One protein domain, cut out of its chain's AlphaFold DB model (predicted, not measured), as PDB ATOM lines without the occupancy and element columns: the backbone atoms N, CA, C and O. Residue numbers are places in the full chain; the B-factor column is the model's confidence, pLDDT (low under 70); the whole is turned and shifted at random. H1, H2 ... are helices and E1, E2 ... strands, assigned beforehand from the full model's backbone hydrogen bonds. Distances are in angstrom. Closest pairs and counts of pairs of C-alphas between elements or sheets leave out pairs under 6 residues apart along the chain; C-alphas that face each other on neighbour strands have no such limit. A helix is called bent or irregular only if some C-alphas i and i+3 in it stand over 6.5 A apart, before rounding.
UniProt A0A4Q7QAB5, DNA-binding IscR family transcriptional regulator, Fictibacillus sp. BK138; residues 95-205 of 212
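Overview. This is residues 95 to 205 of the 212 residues of the protein "DNA-binding IscR family transcriptional regulator" of Fictibacillus sp. BK138 (UniProt A0A4Q7QAB5). A long ribbon of two antiparallel strands, E1 and E2, runs out from the middle part of a long helix, H1; the short helix H3 packs on H1 at that end, and H2 folds back from the ribbon's other end over part of it. Both ends of H1 stick out, with residues 95 to 106 and 124 to 129 standing free, and a long stretch without a named element, residues 165 to 185, leads from H2 back to the ribbon's far end. The printed part has 111 residues with three named helices and two named strands, in the order H1, E1, H2, E2, H3; the class is mixed, helices and strands. The whole is loose, with a radius of gyration of the C-alphas of 18.5 A, and elongated, spanning 56 by 35 by 31 A.

Along the chain. H1, residues 97 to 127, begins at C-alpha 97 (37.930, -12.173, 27.559) and is 43.7 A long. It has a kink of 38 degrees near residue 107; it is neither bent nor irregular, but only just: C-alphas 107 and 110 are 6.5 A apart. E1, residues 139 to 149, is 30.8 A long and bends by 52 degrees at residue 146. H2, residues 150 to 164, begins at C-alpha 150 (14.301, -8.156, 21.780) and is 22.4 A long; it too is neither bent nor irregular, but only just, with C-alphas 155 and 158 6.3 A apart. E2, residues 186 to 196, is 32.1 A long. H3, residues 198 to 203, ends at C-alpha 203 (31.849, -31.564, 50.304).

Arrangement. E1 and E2 are antiparallel neighbours, at 166 degrees between their directions. N 140 and O 195 are 2.8 A apart and N 189 and O 146 2.9 A, both within hydrogen-bond range. The closest C-alphas of H1 and E2 are those of Gly 111 and Tyr 196, at 5.5 A; those of H1 and E1 are Tyr 115 and Val 139, at 6.1 A. H1 touches H3 with its residues 110 to 114 alone, at a steep tilt of 62 degrees, the same way; the closest C-alphas are those of Leu 114 and Ala 201, at 6.1 A. The closest C-alphas of H2 and E2 are those of Gly 150 and Glu 186, at 6.7 A. H2 is apart from H1 and H3. Every O i to N i+4 pair is within hydrogen-bond range in H3; in H1 23 of 27 are, and in H2 7 of 11.

Size, cuts and confidence. The C-alphas farthest apart, those of Asn 128 and Val 181, are 56.6 A apart. The printed part has no cut. The links from H1 to E1, 11 residues, and from H2 to E2, 21 residues, are long; those from E1 to H2 and from E2 to H3 are tight. Residues 163 to 169 also stand free. The mean pLDDT of the printed part is 90.6, and residues 168 to 171 are under 70.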
ATOM      1  N   GLU A  95      38.403  -6.377  27.301       95.94
ATOM      2  CA  GLU A  95      39.866  -6.288  27.438       95.94
ATOM      3  C   GLU A  95      40.501  -7.585  27.980       95.94
ATOM      4  O   GLU A  95      41.695  -7.837  27.792       95.94
ATOM      5  N   HIS A  96      39.710  -8.435  28.646       93.44
ATOM      6  CA  HIS A  96      40.183  -9.611  29.378       93.44
ATOM      7  C   HIS A  96      39.292 -10.849  29.175       93.44
ATOM      8  O   HIS A  96      38.972 -11.552  30.138       93.44
ATOM      9  N   VAL A  97      38.921 -11.139  27.923       93.94
ATOM     10  CA  VAL A  97      37.930 -12.173  27.559       93.94
ATOM     11  C   VAL A  97      38.217 -13.535  28.199       93.94
ATOM     12  O   VAL A  97      37.350 -14.085  28.877       93.94
ATOM     13  N   ASP A  98      39.435 -14.064  28.045       95.75
ATOM     14  CA  ASP A  98      39.798 -15.393  28.563       95.75
ATOM     15  C   ASP A  98      39.673 -15.471  30.086       95.75
ATOM     16  O   ASP A  98      39.154 -16.438  30.652       95.75
ATOM     17  N   LEU A  99      40.116 -14.417  30.768       93.31
ATOM     18  CA  LEU A  99      40.025 -14.329  32.215       93.31
ATOM     19  C   LEU A  99      38.561 -14.222  32.653       93.31
ATOM     20  O   LEU A  99      38.159 -14.962  33.550       93.31
ATOM     21  N   ALA A 100      37.764 -13.361  32.016       92.75
ATOM     22  CA  ALA A 100      36.342 -13.204  32.309       92.75
ATOM     23  C   ALA A 100      35.589 -14.536  32.154       92.75
ATOM     24  O   ALA A 100      34.868 -14.944  33.068       92.75
ATOM     25  N   LEU A 101      35.826 -15.259  31.054       94.12
ATOM     26  CA  LEU A 101      35.256 -16.586  30.823       94.12
ATOM     27  C   LEU A 101      35.728 -17.599  31.869       94.12
ATOM     28  O   LEU A 101      34.898 -18.327  32.410       94.12
ATOM     29  N   SER A 102      37.016 -17.622  32.230       94.31
ATOM     30  CA  SER A 102      37.502 -18.548  33.266       94.31
ATOM     31  C   SER A 102      36.842 -18.300  34.631       94.31
ATOM     32  O   SER A 102      36.516 -19.248  35.346       94.31
ATOM     33  N   LEU A 103      36.584 -17.036  34.988       92.06
ATOM     34  CA  LEU A 103      35.913 -16.666  36.237       92.06
ATOM     35  C   LEU A 103      34.430 -17.064  36.220       92.06
ATOM     36  O   LEU A 103      33.895 -17.462  37.255       92.06
ATOM     37  N   LEU A 104      33.771 -17.003  35.056       91.00
ATOM     38  CA  LEU A 104      32.415 -17.528  34.871       91.00
ATOM     39  C   LEU A 104      32.390 -19.058  34.981       91.00
ATOM     40  O   LEU A 104      31.568 -19.595  35.722       91.00
ATOM     41  N   HIS A 105      33.324 -19.757  34.333       93.38
ATOM     42  CA  HIS A 105      33.469 -21.213  34.439       93.38
ATOM     43  C   HIS A 105      33.668 -21.668  35.884       93.38
ATOM     44  O   HIS A 105      32.951 -22.549  36.350       93.38
ATOM     45  N   LYS A 106      34.519 -20.981  36.657       91.31
ATOM     46  CA  LYS A 106      34.694 -21.254  38.096       91.31
ATOM     47  C   LYS A 106      33.392 -21.208  38.903       91.31
ATOM     48  O   LYS A 106      33.305 -21.859  39.940       91.31
ATOM     49  N   ARG A 107      32.380 -20.456  38.453       88.38
ATOM     50  CA  ARG A 107      31.057 -20.399  39.094       88.38
ATOM     51  C   ARG A 107      30.071 -21.426  38.551       88.38
ATOM     52  O   ARG A 107      29.230 -21.904  39.309       88.38
ATOM     53  N   LEU A 108      30.132 -21.730  37.259       92.75
ATOM     54  CA  LEU A 108      29.172 -22.609  36.586       92.75
ATOM     55  C   LEU A 108      29.546 -24.087  36.731       92.75
ATOM     56  O   LEU A 108      28.691 -24.918  37.047       92.75
ATOM     57  N   ASP A 109      30.825 -24.407  36.552       95.25
ATOM     58  CA  ASP A 109      31.332 -25.775  36.497       95.25
ATOM     59  C   ASP A 109      31.052 -26.579  37.780       95.25
ATOM     60  O   ASP A 109      30.673 -27.745  37.652       95.25
ATOM     61  N   PRO A 110      31.144 -26.027  39.011       95.62
ATOM     62  CA  PRO A 110      30.788 -26.783  40.213       95.62
ATOM     63  C   PRO A 110      29.342 -27.290  40.198       95.62
ATOM     64  O   PRO A 110      29.092 -28.434  40.574       95.62
ATOM     65  N   GLY A 111      28.398 -26.483  39.703       96.06
ATOM     66  CA  GLY A 111      26.998 -26.882  39.556       96.06
ATOM     67  C   GLY A 111      26.813 -27.977  38.507       96.06
ATOM     68  O   GLY A 111      26.123 -28.967  38.758       96.06
ATOM     69  N   LEU A 112      27.487 -27.850  37.358       96.94
ATOM     70  CA  LEU A 112      27.472 -28.867  36.301       96.94
ATOM     71  C   LEU A 112      28.064 -30.196  36.784       96.94
ATOM     72  O   LEU A 112      27.465 -31.255  36.586       96.94
ATOM     73  N   HIS A 113      29.202 -30.153  37.476       97.19
ATOM     74  CA  HIS A 113      29.833 -31.335  38.050       97.19
ATOM     75  C   HIS A 113      28.984 -31.953  39.168       97.19
ATOM     76  O   HIS A 113      28.889 -33.179  39.251       97.19
ATOM     77  N   LEU A 114      28.316 -31.147  39.999       97.31
ATOM     78  CA  LEU A 114      27.410 -31.653  41.031       97.31
ATOM     79  C   LEU A 114      26.202 -32.366  40.406       97.31
ATOM     80  O   LEU A 114      25.822 -33.454  40.849       97.31
ATOM     81  N   TYR A 115      25.643 -31.804  39.332       97.06
ATOM     82  CA  TYR A 115      24.584 -32.444  38.555       97.06
ATOM     83  C   TYR A 115      25.058 -33.758  37.916       97.06
ATOM     84  O   TYR A 115      24.384 -34.786  38.023       97.06
ATOM     85  N   GLN A 116      26.259 -33.780  37.332       97.12
ATOM     86  CA  GLN A 116      26.868 -35.005  36.814       97.12
ATOM     87  C   GLN A 116      27.001 -36.072  37.911       97.12
ATOM     88  O   GLN A 116      26.576 -37.213  37.715       97.12
ATOM     89  N   LYS A 117      27.529 -35.711  39.089       96.88
ATOM     90  CA  LYS A 117      27.672 -36.624  40.235       96.88
ATOM     91  C   LYS A 117      26.326 -37.163  40.707       96.88
ATOM     92  O   LYS A 117      26.218 -38.347  41.037       96.88
ATOM     93  N   ALA A 118      25.285 -36.329  40.700       95.75
ATOM     94  CA  ALA A 118      23.926 -36.764  40.995       95.75
ATOM     95  C   ALA A 118      23.454 -37.859  40.024       95.75
ATOM     96  O   ALA A 118      22.949 -38.896  40.466       95.75
ATOM     97  N   LEU A 119      23.651 -37.663  38.719       95.75
ATOM     98  CA  LEU A 119      23.269 -38.641  37.697       95.75
ATOM     99  C   LEU A 119      24.101 -39.929  37.771       95.75
ATOM    100  O   LEU A 119      23.543 -41.022  37.648       95.75
ATOM    101  N   GLU A 120      25.410 -39.825  38.011       95.88
ATOM    102  CA  GLU A 120      26.303 -40.976  38.205       95.88
ATOM    103  C   GLU A 120      25.831 -41.857  39.368       95.88
ATOM    104  O   GLU A 120      25.691 -43.071  39.196       95.88
ATOM    105  N   LYS A 121      25.493 -41.242  40.508       94.75
ATOM    106  CA  LYS A 121      24.973 -41.937  41.693       94.75
ATOM    107  C   LYS A 121      23.631 -42.613  41.424       94.75
ATOM    108  O   LYS A 121      23.440 -43.771  41.787       94.75
ATOM    109  N   ILE A 122      22.708 -41.930  40.741       95.44
ATOM    110  CA  ILE A 122      21.423 -42.525  40.339       95.44
ATOM    111  C   ILE A 122      21.654 -43.733  39.425       95.44
ATOM    112  O   ILE A 122      21.001 -44.764  39.589       95.44
ATOM    113  N   ARG A 123      22.574 -43.624  38.458       95.00
ATOM    114  CA  ARG A 123      22.898 -44.705  37.518       95.00
ATOM    115  C   ARG A 123      23.441 -45.938  38.238       95.00
ATOM    116  O   ARG A 123      23.046 -47.046  37.888       95.00
ATOM    117  N   GLU A 124      24.338 -45.760  39.203       94.88
ATOM    118  CA  GLU A 124      24.891 -46.857  40.004       94.88
ATOM    119  C   GLU A 124      23.810 -47.530  40.856       94.88
ATOM    120  O   GLU A 124      23.617 -48.740  40.789       94.88
ATOM    121  N   GLU A 125      23.022 -46.741  41.575       93.25
ATOM    122  CA  GLU A 125      22.008 -47.251  42.495       93.25
ATOM    123  C   GLU A 125      20.818 -47.908  41.776       93.25
ATOM    124  O   GLU A 125      20.223 -48.857  42.290       93.25
ATOM    125  N   LYS A 126      20.511 -47.482  40.543       93.94
ATOM    126  CA  LYS A 126      19.556 -48.181  39.669       93.94
ATOM    127  C   LYS A 126      20.011 -49.597  39.310       93.94
ATOM    128  O   LYS A 126      19.159 -50.476  39.205       93.94
ATOM    129  N   LYS A 127      21.320 -49.852  39.160       93.75
ATOM    130  CA  LYS A 127      21.835 -51.223  38.956       93.75
ATOM    131  C   LYS A 127      21.556 -52.115  40.169       93.75
ATOM    132  O   LYS A 127      21.364 -53.312  40.003       93.75
ATOM    133  N   ASN A 128      21.450 -51.515  41.354       92.44
ATOM    134  CA  ASN A 128      21.115 -52.183  42.612       92.44
ATOM    135  C   ASN A 128      19.596 -52.231  42.884       92.44
ATOM    136  O   ASN A 128      19.177 -52.473  44.013       92.44
ATOM    137  N   GLY A 129      18.755 -51.957  41.877       92.88
ATOM    138  CA  GLY A 129      17.294 -52.011  41.989       92.88
ATOM    139  C   GLY A 129      16.647 -50.821  42.708       92.88
ATOM    140  O   GLY A 129      15.437 -50.840  42.939       92.88
ATOM    141  N   LYS A 130      17.405 -49.771  43.061       92.81
ATOM    142  CA  LYS A 130      16.839 -48.575  43.702       92.81
ATOM    143  C   LYS A 130      16.155 -47.660  42.685       92.81
ATOM    144  O   LYS A 130      16.566 -47.543  41.530       92.81
ATOM    145  N   THR A 131      15.130 -46.945  43.141       90.00
ATOM    146  CA  THR A 131      14.419 -45.919  42.364       90.00
ATOM    147  C   THR A 131      14.580 -44.547  43.014       90.00
ATOM    148  O   THR A 131      14.759 -44.437  44.225       90.00
ATOM    149  N   PHE A 132      14.533 -43.487  42.203       89.44
ATOM    150  CA  PHE A 132      14.734 -42.108  42.652       89.44
ATOM    151  C   PHE A 132      13.568 -41.236  42.203       89.44
ATOM    152  O   PHE A 132      13.150 -41.308  41.050       89.44
ATOM    153  N   LYS A 133      13.072 -40.395  43.117       89.44
ATOM    154  CA  LYS A 133      12.069 -39.350  42.840       89.44
ATOM    155  C   LYS A 133      12.658 -37.935  42.844       89.44
ATOM    156  O   LYS A 133      11.969 -36.992  42.486       89.44
ATOM    157  N   LYS A 134      13.910 -37.792  43.287       90.31
ATOM    158  CA  LYS A 134      14.647 -36.528  43.388       90.31
ATOM    159  C   LYS A 134      16.139 -36.765  43.178       90.31
ATOM    160  O   LYS A 134      16.609 -37.893  43.358       90.31
ATOM    161  N   LEU A 135      16.863 -35.704  42.835       92.44
ATOM    162  CA  LEU A 135      18.322 -35.727  42.789       92.44
ATOM    163  C   LEU A 135      18.892 -35.919  44.212       92.44
ATOM    164  O   LEU A 135      18.289 -35.459  45.186       92.44
ATOM    165  N   PRO A 136      20.020 -36.635  44.363       93.12
ATOM    166  CA  PRO A 136      20.663 -36.872  45.655       93.12
ATOM    167  C   PRO A 136      21.387 -35.645  46.234       93.12
ATOM    168  O   PRO A 136      21.756 -35.689  47.404       93.12
ATOM    169  N   PHE A 137      21.579 -34.592  45.438       95.19
ATOM    170  CA  PHE A 137      22.165 -33.306  45.831       95.19
ATOM    171  C   PHE A 137      21.184 -32.177  45.501       95.19
ATOM    172  O   PHE A 137      20.322 -32.349  44.631       95.19
ATOM    173  N   GLN A 138      21.303 -31.033  46.177       95.62
ATOM    174  CA  GLN A 138      20.505 -29.847  45.860       95.62
ATOM    175  C   GLN A 138      21.098 -29.134  44.641       95.62
ATOM    176  O   GLN A 138      21.955 -28.262  44.767       95.62
ATOM    177  N   VAL A 139      20.657 -29.544  43.453       96.62
ATOM    178  CA  VAL A 139      21.073 -28.982  42.163       96.62
ATOM    179  C   VAL A 139      19.933 -29.080  41.153       96.62
ATOM    180  O   VAL A 139      19.225 -30.085  41.129       96.62
ATOM    181  N   SER A 140      19.762 -28.062  40.313       95.19
ATOM    182  CA  SER A 140      18.867 -28.076  39.156       95.19
ATOM    183  C   SER A 140      19.526 -27.419  37.944       95.19
ATOM    184  O   SER A 140      20.378 -26.534  38.070       95.19
ATOM    185  N   ILE A 141      19.137 -27.896  36.763       95.50
ATOM    186  CA  ILE A 141      19.416 -27.260  35.477       95.50
ATOM    187  C   ILE A 141      18.073 -27.171  34.768       95.50
ATOM    188  O   ILE A 141      17.533 -28.186  34.326       95.50
ATOM    189  N   ASP A 142      17.540 -25.962  34.698       94.62
ATOM    190  CA  ASP A 142      16.229 -25.684  34.135       94.62
ATOM    191  C   ASP A 142      16.409 -24.898  32.835       94.62
ATOM    192  O   ASP A 142      17.159 -23.919  32.772       94.62
ATOM    193  N   THR A 143      15.740 -25.345  31.772       95.88
ATOM    194  CA  THR A 143      15.864 -24.746  30.440       95.88
ATOM    195  C   THR A 143      14.498 -24.406  29.880       95.88
ATOM    196  O   THR A 143      13.601 -25.252  29.888       95.88
ATOM    197  N   SER A 144      14.357 -23.213  29.317       95.75
ATOM    198  CA  SER A 144      13.174 -22.823  28.554       95.75
ATOM    199  C   SER A 144      13.581 -22.031  27.319       95.75
ATOM    200  O   SER A 144      14.621 -21.375  27.292       95.75
ATOM    201  N   SER A 145      12.759 -22.115  26.282       96.75
ATOM    202  CA  SER A 145      12.935 -21.362  25.046       96.75
ATOM    203  C   SER A 145      11.628 -20.680  24.697       96.75
ATOM    204  O   SER A 145      10.578 -21.325  24.747       96.75
ATOM    205  N   SER A 146      11.702 -19.422  24.290       96.56
ATOM    206  CA  SER A 146      10.521 -18.639  23.946       96.56
ATOM    207  C   SER A 146      10.806 -17.767  22.732       96.56
ATOM    208  O   SER A 146      11.891 -17.194  22.612       96.56
ATOM    209  N   LYS A 147       9.825 -17.681  21.829       97.38
ATOM    210  CA  LYS A 147       9.851 -16.737  20.712       97.38
ATOM    211  C   LYS A 147       9.251 -15.417  21.188       97.38
ATOM    212  O   LYS A 147       8.122 -15.434  21.670       97.38
ATOM    213  N   MET A 148      10.012 -14.334  21.100       96.94
ATOM    214  CA  MET A 148       9.617 -12.999  21.568       96.94
ATOM    215  C   MET A 148      10.474 -11.926  20.890       96.94
ATOM    216  O   MET A 148      11.465 -12.264  20.234       96.94
ATOM    217  N   THR A 149      10.112 -10.658  21.034       97.06
ATOM    218  CA  THR A 149      10.936  -9.541  20.555       97.06
ATOM    219  C   THR A 149      12.153  -9.304  21.456       97.06
ATOM    220  O   THR A 149      12.211  -9.772  22.600       97.06
ATOM    221  N   GLY A 150      13.153  -8.566  20.964       94.25
ATOM    222  CA  GLY A 150      14.301  -8.156  21.780       94.25
ATOM    223  C   GLY A 150      13.894  -7.324  23.003       94.25
ATOM    224  O   GLY A 150      14.464  -7.503  24.085       94.25
ATOM    225  N   GLN A 151      12.873  -6.472  22.860       93.25
ATOM    226  CA  GLN A 151      12.299  -5.713  23.972       93.25
ATOM    227  C   GLN A 151      11.668  -6.629  25.028       93.25
ATOM    228  O   GLN A 151      12.037  -6.541  26.201       93.25
ATOM    229  N   GLU A 152      10.776  -7.538  24.620       94.88
ATOM    230  CA  GLU A 152      10.125  -8.496  25.525       94.88
ATOM    231  C   GLU A 152      11.165  -9.340  26.279       94.88
ATOM    232  O   GLU A 152      11.057  -9.558  27.490       94.88
ATOM    233  N   TRP A 153      12.230  -9.760  25.586       94.25
ATOM    234  CA  TRP A 153      13.338 -10.483  26.202       94.25
ATOM    235  C   TRP A 153      14.044  -9.658  27.280       94.25
ATOM    236  O   TRP A 153      14.244 -10.168  28.386       94.25
ATOM    237  N   ARG A 154      14.398  -8.393  27.020       90.38
ATOM    238  CA  ARG A 154      15.041  -7.542  28.039       90.38
ATOM    239  C   ARG A 154      14.145  -7.318  29.249       90.38
ATOM    240  O   ARG A 154      14.622  -7.427  30.381       90.38
ATOM    241  N   GLU A 155      12.866  -7.043  29.018       90.56
ATOM    242  CA  GLU A 155      11.869  -6.832  30.073       90.56
ATOM    243  C   GLU A 155      11.642  -8.102  30.912       90.56
ATOM    244  O   GLU A 155      11.332  -8.015  32.100       90.56
ATOM    245  N   SER A 156      11.890  -9.292  30.349       91.69
ATOM    246  CA  SER A 156      11.784 -10.563  31.078       91.69
ATOM    247  C   SER A 156      12.862 -10.774  32.154       91.69
ATOM    248  O   SER A 156      12.640 -11.531  33.101       91.69
ATOM    249  N   ILE A 157      14.031 -10.128  32.050       89.19
ATOM    250  CA  ILE A 157      15.185 -10.426  32.921       89.19
ATOM    251  C   ILE A 157      14.961  -9.932  34.355       89.19
ATOM    252  O   ILE A 157      15.278 -10.639  35.317       89.19
ATOM    253  N   GLU A 158      14.396  -8.737  34.516       85.44
ATOM    254  CA  GLU A 158      14.122  -8.139  35.825       85.44
ATOM    255  C   GLU A 158      13.238  -9.021  36.729       85.44
ATOM    256  O   GLU A 158      13.666  -9.335  37.850       85.44
ATOM    257  N   PRO A 159      12.028  -9.446  36.306       87.75
ATOM    258  CA  PRO A 159      11.157 -10.252  37.156       87.75
ATOM    259  C   PRO A 159      11.778 -11.611  37.501       87.75
ATOM    260  O   PRO A 159      11.627 -12.064  38.636       87.75
ATOM    261  N   ILE A 160      12.534 -12.227  36.580       88.31
ATOM    262  CA  ILE A 160      13.263 -13.482  36.833       88.31
ATOM    263  C   ILE A 160      14.276 -13.290  37.965       88.31
ATOM    264  O   ILE A 160      14.292 -14.043  38.940       88.31
ATOM    265  N   MET A 161      15.095 -12.242  37.884       84.56
ATOM    266  CA  MET A 161      16.114 -11.969  38.895       84.56
ATOM    267  C   MET A 161      15.487 -11.577  40.242       84.56
ATOM    268  O   MET A 161      15.941 -12.038  41.292       84.56
ATOM    269  N   LYS A 162      14.387 -10.807  40.240       81.38
ATOM    270  CA  LYS A 162      13.609 -10.475  41.452       81.38
ATOM    271  C   LYS A 162      12.978 -11.701  42.105       81.38
ATOM    272  O   LYS A 162      12.908 -11.769  43.335       81.38
ATOM    273  N   ALA A 163      12.556 -12.690  41.322       85.06
ATOM    274  CA  ALA A 163      12.017 -13.938  41.850       85.06
ATOM    275  C   ALA A 163      13.063 -14.731  42.658       85.06
ATOM    276  O   ALA A 163      12.698 -15.329  43.671       85.06
ATOM    277  N   MET A 164      14.346 -14.660  42.285       82.94
ATOM    278  CA  MET A 164      15.439 -15.381  42.953       82.94
ATOM    279  C   MET A 164      15.947 -14.716  44.244       82.94
ATOM    280  O   MET A 164      16.428 -15.411  45.137       82.94
ATOM    281  N   GLY A 165      15.835 -13.390  44.373       76.69
ATOM    282  CA  GLY A 165      16.278 -12.662  45.570       76.69
ATOM    283  C   GLY A 165      15.455 -12.990  46.826       76.69
ATOM    284  O   GLY A 165      14.230 -13.144  46.748       76.69
ATOM    285  N   LYS A 166      16.120 -13.060  47.993       71.94
ATOM    286  CA  LYS A 166      15.475 -13.311  49.300       71.94
ATOM    287  C   LYS A 166      14.654 -12.117  49.786       71.94
ATOM    288  O   LYS A 166      13.575 -12.305  50.341       71.94
ATOM    289  N   ASN A 167      15.152 -10.903  49.574       70.25
ATOM    290  CA  ASN A 167      14.504  -9.684  50.029       70.25
ATOM    291  C   ASN A 167      13.576  -9.119  48.941       70.25
ATOM    292  O   ASN A 167      14.026  -8.561  47.936       70.25
ATOM    293  N   LYS A 168      12.266  -9.299  49.139       69.12
ATOM    294  CA  LYS A 168      11.219  -8.865  48.198       69.12
ATOM    295  C   LYS A 168      10.874  -7.379  48.322       69.12
ATOM    296  O   LYS A 168      10.277  -6.834  47.400       69.12
ATOM    297  N   ASP A 169      11.306  -6.730  49.400       65.94
ATOM    298  CA  ASP A 169      10.935  -5.352  49.736       65.94
ATOM    299  C   ASP A 169      11.893  -4.301  49.146       65.94
ATOM    300  O   ASP A 169      11.684  -3.098  49.302       65.94
ATOM    301  N   ILE A 170      12.950  -4.723  48.445       65.94
ATOM    302  CA  ILE A 170      13.929  -3.793  47.874       65.94
ATOM    303  C   ILE A 170      13.399  -3.155  46.592       65.94
ATOM    304  O   ILE A 170      13.360  -3.799  45.539       65.94
ATOM    305  N   GLN A 171      13.123  -1.855  46.675       66.38
ATOM    306  CA  GLN A 171      12.572  -1.029  45.596       66.38
ATOM    307  C   GLN A 171      13.619  -0.354  44.695       66.38
ATOM    308  O   GLN A 171      13.254   0.465  43.857       66.38
ATOM    309  N   ASP A 172      14.905  -0.674  44.853       70.31
ATOM    310  CA  ASP A 172      15.956  -0.118  43.996       70.31
ATOM    311  C   ASP A 172      15.642  -0.345  42.503       70.31
ATOM    312  O   ASP A 172      15.202  -1.447  42.130       70.31
ATOM    313  N   PRO A 173      15.863   0.675  41.651       70.25
ATOM    314  CA  PRO A 173      15.542   0.601  40.236       70.25
ATOM    315  C   PRO A 173      16.414  -0.442  39.540       70.25
ATOM    316  O   PRO A 173      17.613  -0.570  39.808       70.25
ATOM    317  N   TRP A 174      15.802  -1.184  38.621       74.19
ATOM    318  CA  TRP A 174      16.530  -2.076  37.733       74.19
ATOM    319  C   TRP A 174      17.474  -1.256  36.841       74.19
ATOM    320  O   TRP A 174      17.060  -0.205  36.347       74.19
ATOM    321  N   PRO A 175      18.738  -1.678  36.639       73.19
ATOM    322  CA  PRO A 175      19.644  -0.945  35.772       73.19
ATOM    323  C   PRO A 175      19.088  -0.913  34.352       73.19
ATOM    324  O   PRO A 175      18.625  -1.934  33.838       73.19
ATOM    325  N   GLU A 176      19.202   0.239  33.698       73.44
ATOM    326  CA  GLU A 176      18.836   0.359  32.294       73.44
ATOM    327  C   GLU A 176      19.659  -0.654  31.479       73.44
ATOM    328  O   GLU A 176      20.895  -0.731  31.560       73.44
ATOM    329  N   ILE A 177      18.960  -1.534  30.766       79.69
ATOM    330  CA  ILE A 177      19.587  -2.433  29.805       79.69
ATOM    331  C   ILE A 177      19.529  -1.695  28.467       79.69
ATOM    332  O   ILE A 177      18.416  -1.391  28.036       79.69
ATOM    333  N   PRO A 178      20.681  -1.398  27.830       81.88
ATOM    334  CA  PRO A 178      20.701  -0.695  26.555       81.88
ATOM    335  C   PRO A 178      19.756  -1.342  25.544       81.88
ATOM    336  O   PRO A 178      19.681  -2.573  25.461       81.88
ATOM    337  N   THR A 179      19.036  -0.506  24.804       86.00
ATOM    338  CA  THR A 179      18.214  -0.938  23.675       86.00
ATOM    339  C   THR A 179      19.102  -1.408  22.526       86.00
ATOM    340  O   THR A 179      20.247  -0.971  22.378       86.00
ATOM    341  N   ASP A 180      18.584  -2.328  21.723       88.38
ATOM    342  CA  ASP A 180      19.231  -2.837  20.520       88.38
ATOM    343  C   ASP A 180      18.418  -2.391  19.294       88.38
ATOM    344  O   ASP A 180      17.207  -2.191  19.347       88.38
ATOM    345  N   VAL A 181      19.069  -2.222  18.145       90.62
ATOM    346  CA  VAL A 181      18.357  -1.882  16.899       90.62
ATOM    347  C   VAL A 181      17.389  -2.988  16.454       90.62
ATOM    348  O   VAL A 181      16.522  -2.742  15.623       90.62
ATOM    349  N   ARG A 182      17.535  -4.193  17.016       89.56
ATOM    350  CA  ARG A 182      16.716  -5.384  16.759       89.56
ATOM    351  C   ARG A 182      15.621  -5.593  17.803       89.56
ATOM    352  O   ARG A 182      15.079  -6.686  17.914       89.56
ATOM    353  N   ASP A 183      15.298  -4.578  18.597       91.19
ATOM    354  CA  ASP A 183      14.316  -4.699  19.679       91.19
ATOM    355  C   ASP A 183      12.935  -5.135  19.218       91.19
ATOM    356  O   ASP A 183      12.264  -5.857  19.954       91.19
ATOM    357  N   ASP A 184      12.565  -4.755  17.998       93.75
ATOM    358  CA  ASP A 184      11.306  -5.120  17.355       93.75
ATOM    359  C   ASP A 184      11.397  -6.445  16.571       93.75
ATOM    360  O   ASP A 184      10.387  -6.951  16.078       93.75
ATOM    361  N   GLU A 185      12.593  -7.028  16.425       94.94
ATOM    362  CA  GLU A 185      12.781  -8.297  15.723       94.94
ATOM    363  C   GLU A 185      12.422  -9.475  16.633       94.94
ATOM    364  O   GLU A 185      12.889  -9.583  17.769       94.94
ATOM    365  N   GLU A 186      11.619 -10.410  16.117       96.38
ATOM    366  CA  GLU A 186      11.356 -11.662  16.821       96.38
ATOM    367  C   GLU A 186      12.576 -12.591  16.765       96.38
ATOM    368  O   GLU A 186      13.048 -12.979  15.694       96.38
ATOM    369  N   GLY A 187      13.020 -13.036  17.937       95.94
ATOM    370  CA  GLY A 187      14.066 -14.035  18.114       95.94
ATOM    371  C   GLY A 187      13.585 -15.212  18.959       95.94
ATOM    372  O   GLY A 187      12.591 -15.130  19.677       95.94
ATOM    373  N   THR A 188      14.299 -16.340  18.883       97.12
ATOM    374  CA  THR A 188      14.152 -17.417  19.874       97.12
ATOM    375  C   THR A 188      15.206 -17.227  20.950       97.12
ATOM    376  O   THR A 188      16.398 -17.371  20.682       97.12
ATOM    377  N   PHE A 189      14.763 -16.922  22.163       95.88
ATOM    378  CA  PHE A 189      15.638 -16.716  23.309       95.88
ATOM    379  C   PHE A 189      15.671 -17.973  24.172       95.88
ATOM    380  O   PHE A 189      14.630 -18.561  24.476       95.88
ATOM    381  N   GLN A 190      16.880 -18.381  24.556       96.50
ATOM    382  CA  GLN A 190      17.130 -19.531  25.418       96.50
ATOM    383  C   GLN A 190      17.474 -19.051  26.826       96.50
ATOM    384  O   GLN A 190      18.415 -18.281  27.017       96.50
ATOM    385  N   TYR A 191      16.764 -19.580  27.815       94.88
ATOM    386  CA  TYR A 191      17.082 -19.414  29.225       94.88
ATOM    387  C   TYR A 191      17.685 -20.717  29.740       94.88
ATOM    388  O   TYR A 191      17.159 -21.805  29.486       94.88
ATOM    389  N   VAL A 192      18.804 -20.603  30.448       95.12
ATOM    390  CA  VAL A 192      19.451 -21.716  31.144       95.12
ATOM    391  C   VAL A 192      19.728 -21.251  32.563       95.12
ATOM    392  O   VAL A 192      20.563 -20.372  32.776       95.12
ATOM    393  N   LEU A 193      19.008 -21.819  33.527       93.81
ATOM    394  CA  LEU A 193      19.203 -21.544  34.943       93.81
ATOM    395  C   LEU A 193      19.866 -22.754  35.595       93.81
ATOM    396  O   LEU A 193      19.299 -23.843  35.623       93.81
ATOM    397  N   ILE A 194      21.065 -22.543  36.132       94.50
ATOM    398  CA  ILE A 194      21.757 -23.524  36.966       94.50
ATOM    399  C   ILE A 194      21.692 -23.015  38.399       94.50
ATOM    400  O   ILE A 194      22.185 -21.927  38.698       94.50
ATOM    401  N   SER A 195      21.099 -23.806  39.286       94.44
ATOM    402  CA  SER A 195      21.073 -23.532  40.720       94.44
ATOM    403  C   SER A 195      21.648 -24.725  41.458       94.44
ATOM    404  O   SER A 195      21.332 -25.869  41.141       94.44
ATOM    405  N   TYR A 196      22.521 -24.479  42.426       95.81
ATOM    406  CA  TYR A 196      23.108 -25.540  43.222       95.81
ATOM    407  C   TYR A 196      23.471 -25.054  44.615       95.81
ATOM    408  O   TYR A 196      23.747 -23.875  44.839       95.81
ATOM    409  N   ARG A 197      23.488 -25.990  45.559       94.44
ATOM    410  CA  ARG A 197      23.970 -25.750  46.909       94.44
ATOM    411  C   ARG A 197      25.495 -25.802  46.931       94.44
ATOM    412  O   ARG A 197      26.088 -26.840  46.640       94.44
ATOM    413  N   VAL A 198      26.120 -24.684  47.296       91.31
ATOM    414  CA  VAL A 198      27.583 -24.538  47.348       91.31
ATOM    415  C   VAL A 198      28.205 -25.547  48.313       91.31
ATOM    416  O   VAL A 198      29.189 -26.185  47.954       91.31
ATOM    417  N   GLU A 199      27.596 -25.789  49.479       90.94
ATOM    418  CA  GLU A 199      28.154 -26.729  50.463       90.94
ATOM    419  C   GLU A 199      28.173 -28.180  49.953       90.94
ATOM    420  O   GLU A 199      29.084 -28.931  50.288       90.94
ATOM    421  N   ASP A 200      27.203 -28.585  49.121       94.69
ATOM    422  CA  ASP A 200      27.202 -29.921  48.507       94.69
ATOM    423  C   ASP A 200      28.377 -30.053  47.510       94.69
ATOM    424  O   ASP A 200      28.992 -31.115  47.403       94.69
ATOM    425  N   ALA A 201      28.725 -28.973  46.799       93.56
ATOM    426  CA  ALA A 201      29.875 -28.933  45.897       93.56
ATOM    427  C   ALA A 201      31.222 -28.887  46.651       93.56
ATOM    428  O   ALA A 201      32.161 -29.580  46.249       93.56
ATOM    429  N   GLU A 202      31.311 -28.140  47.760       90.94
ATOM    430  CA  GLU A 202      32.476 -28.121  48.663       90.94
ATOM    431  C   GLU A 202      32.757 -29.521  49.231       90.94
ATOM    432  O   GLU A 202      33.881 -30.012  49.139       90.94
ATOM    433  N   GLN A 203      31.727 -30.211  49.737       91.00
ATOM    434  CA  GLN A 203      31.849 -31.564  50.304       91.00
ATOM    435  C   GLN A 203      32.385 -32.600  49.308       91.00
ATOM    436  O   GLN A 203      33.004 -33.584  49.711       91.00
ATOM    437  N   LEU A 204      32.148 -32.395  48.011       92.25
ATOM    438  CA  LEU A 204      32.642 -33.262  46.941       92.25
ATOM    439  C   LEU A 204      33.973 -32.787  46.337       92.25
ATOM    440  O   LEU A 204      34.439 -33.386  45.366       92.25
ATOM    441  N   GLY A 205      34.582 -31.723  46.873       91.94
ATOM    442  CA  GLY A 205      35.840 -31.162  46.371       91.94
ATOM    443  C   GLY A 205      35.731 -30.549  44.970       91.94
ATOM    444  O   GLY A 205      36.720 -30.503  44.238       91.94
TER     445      GLY A 205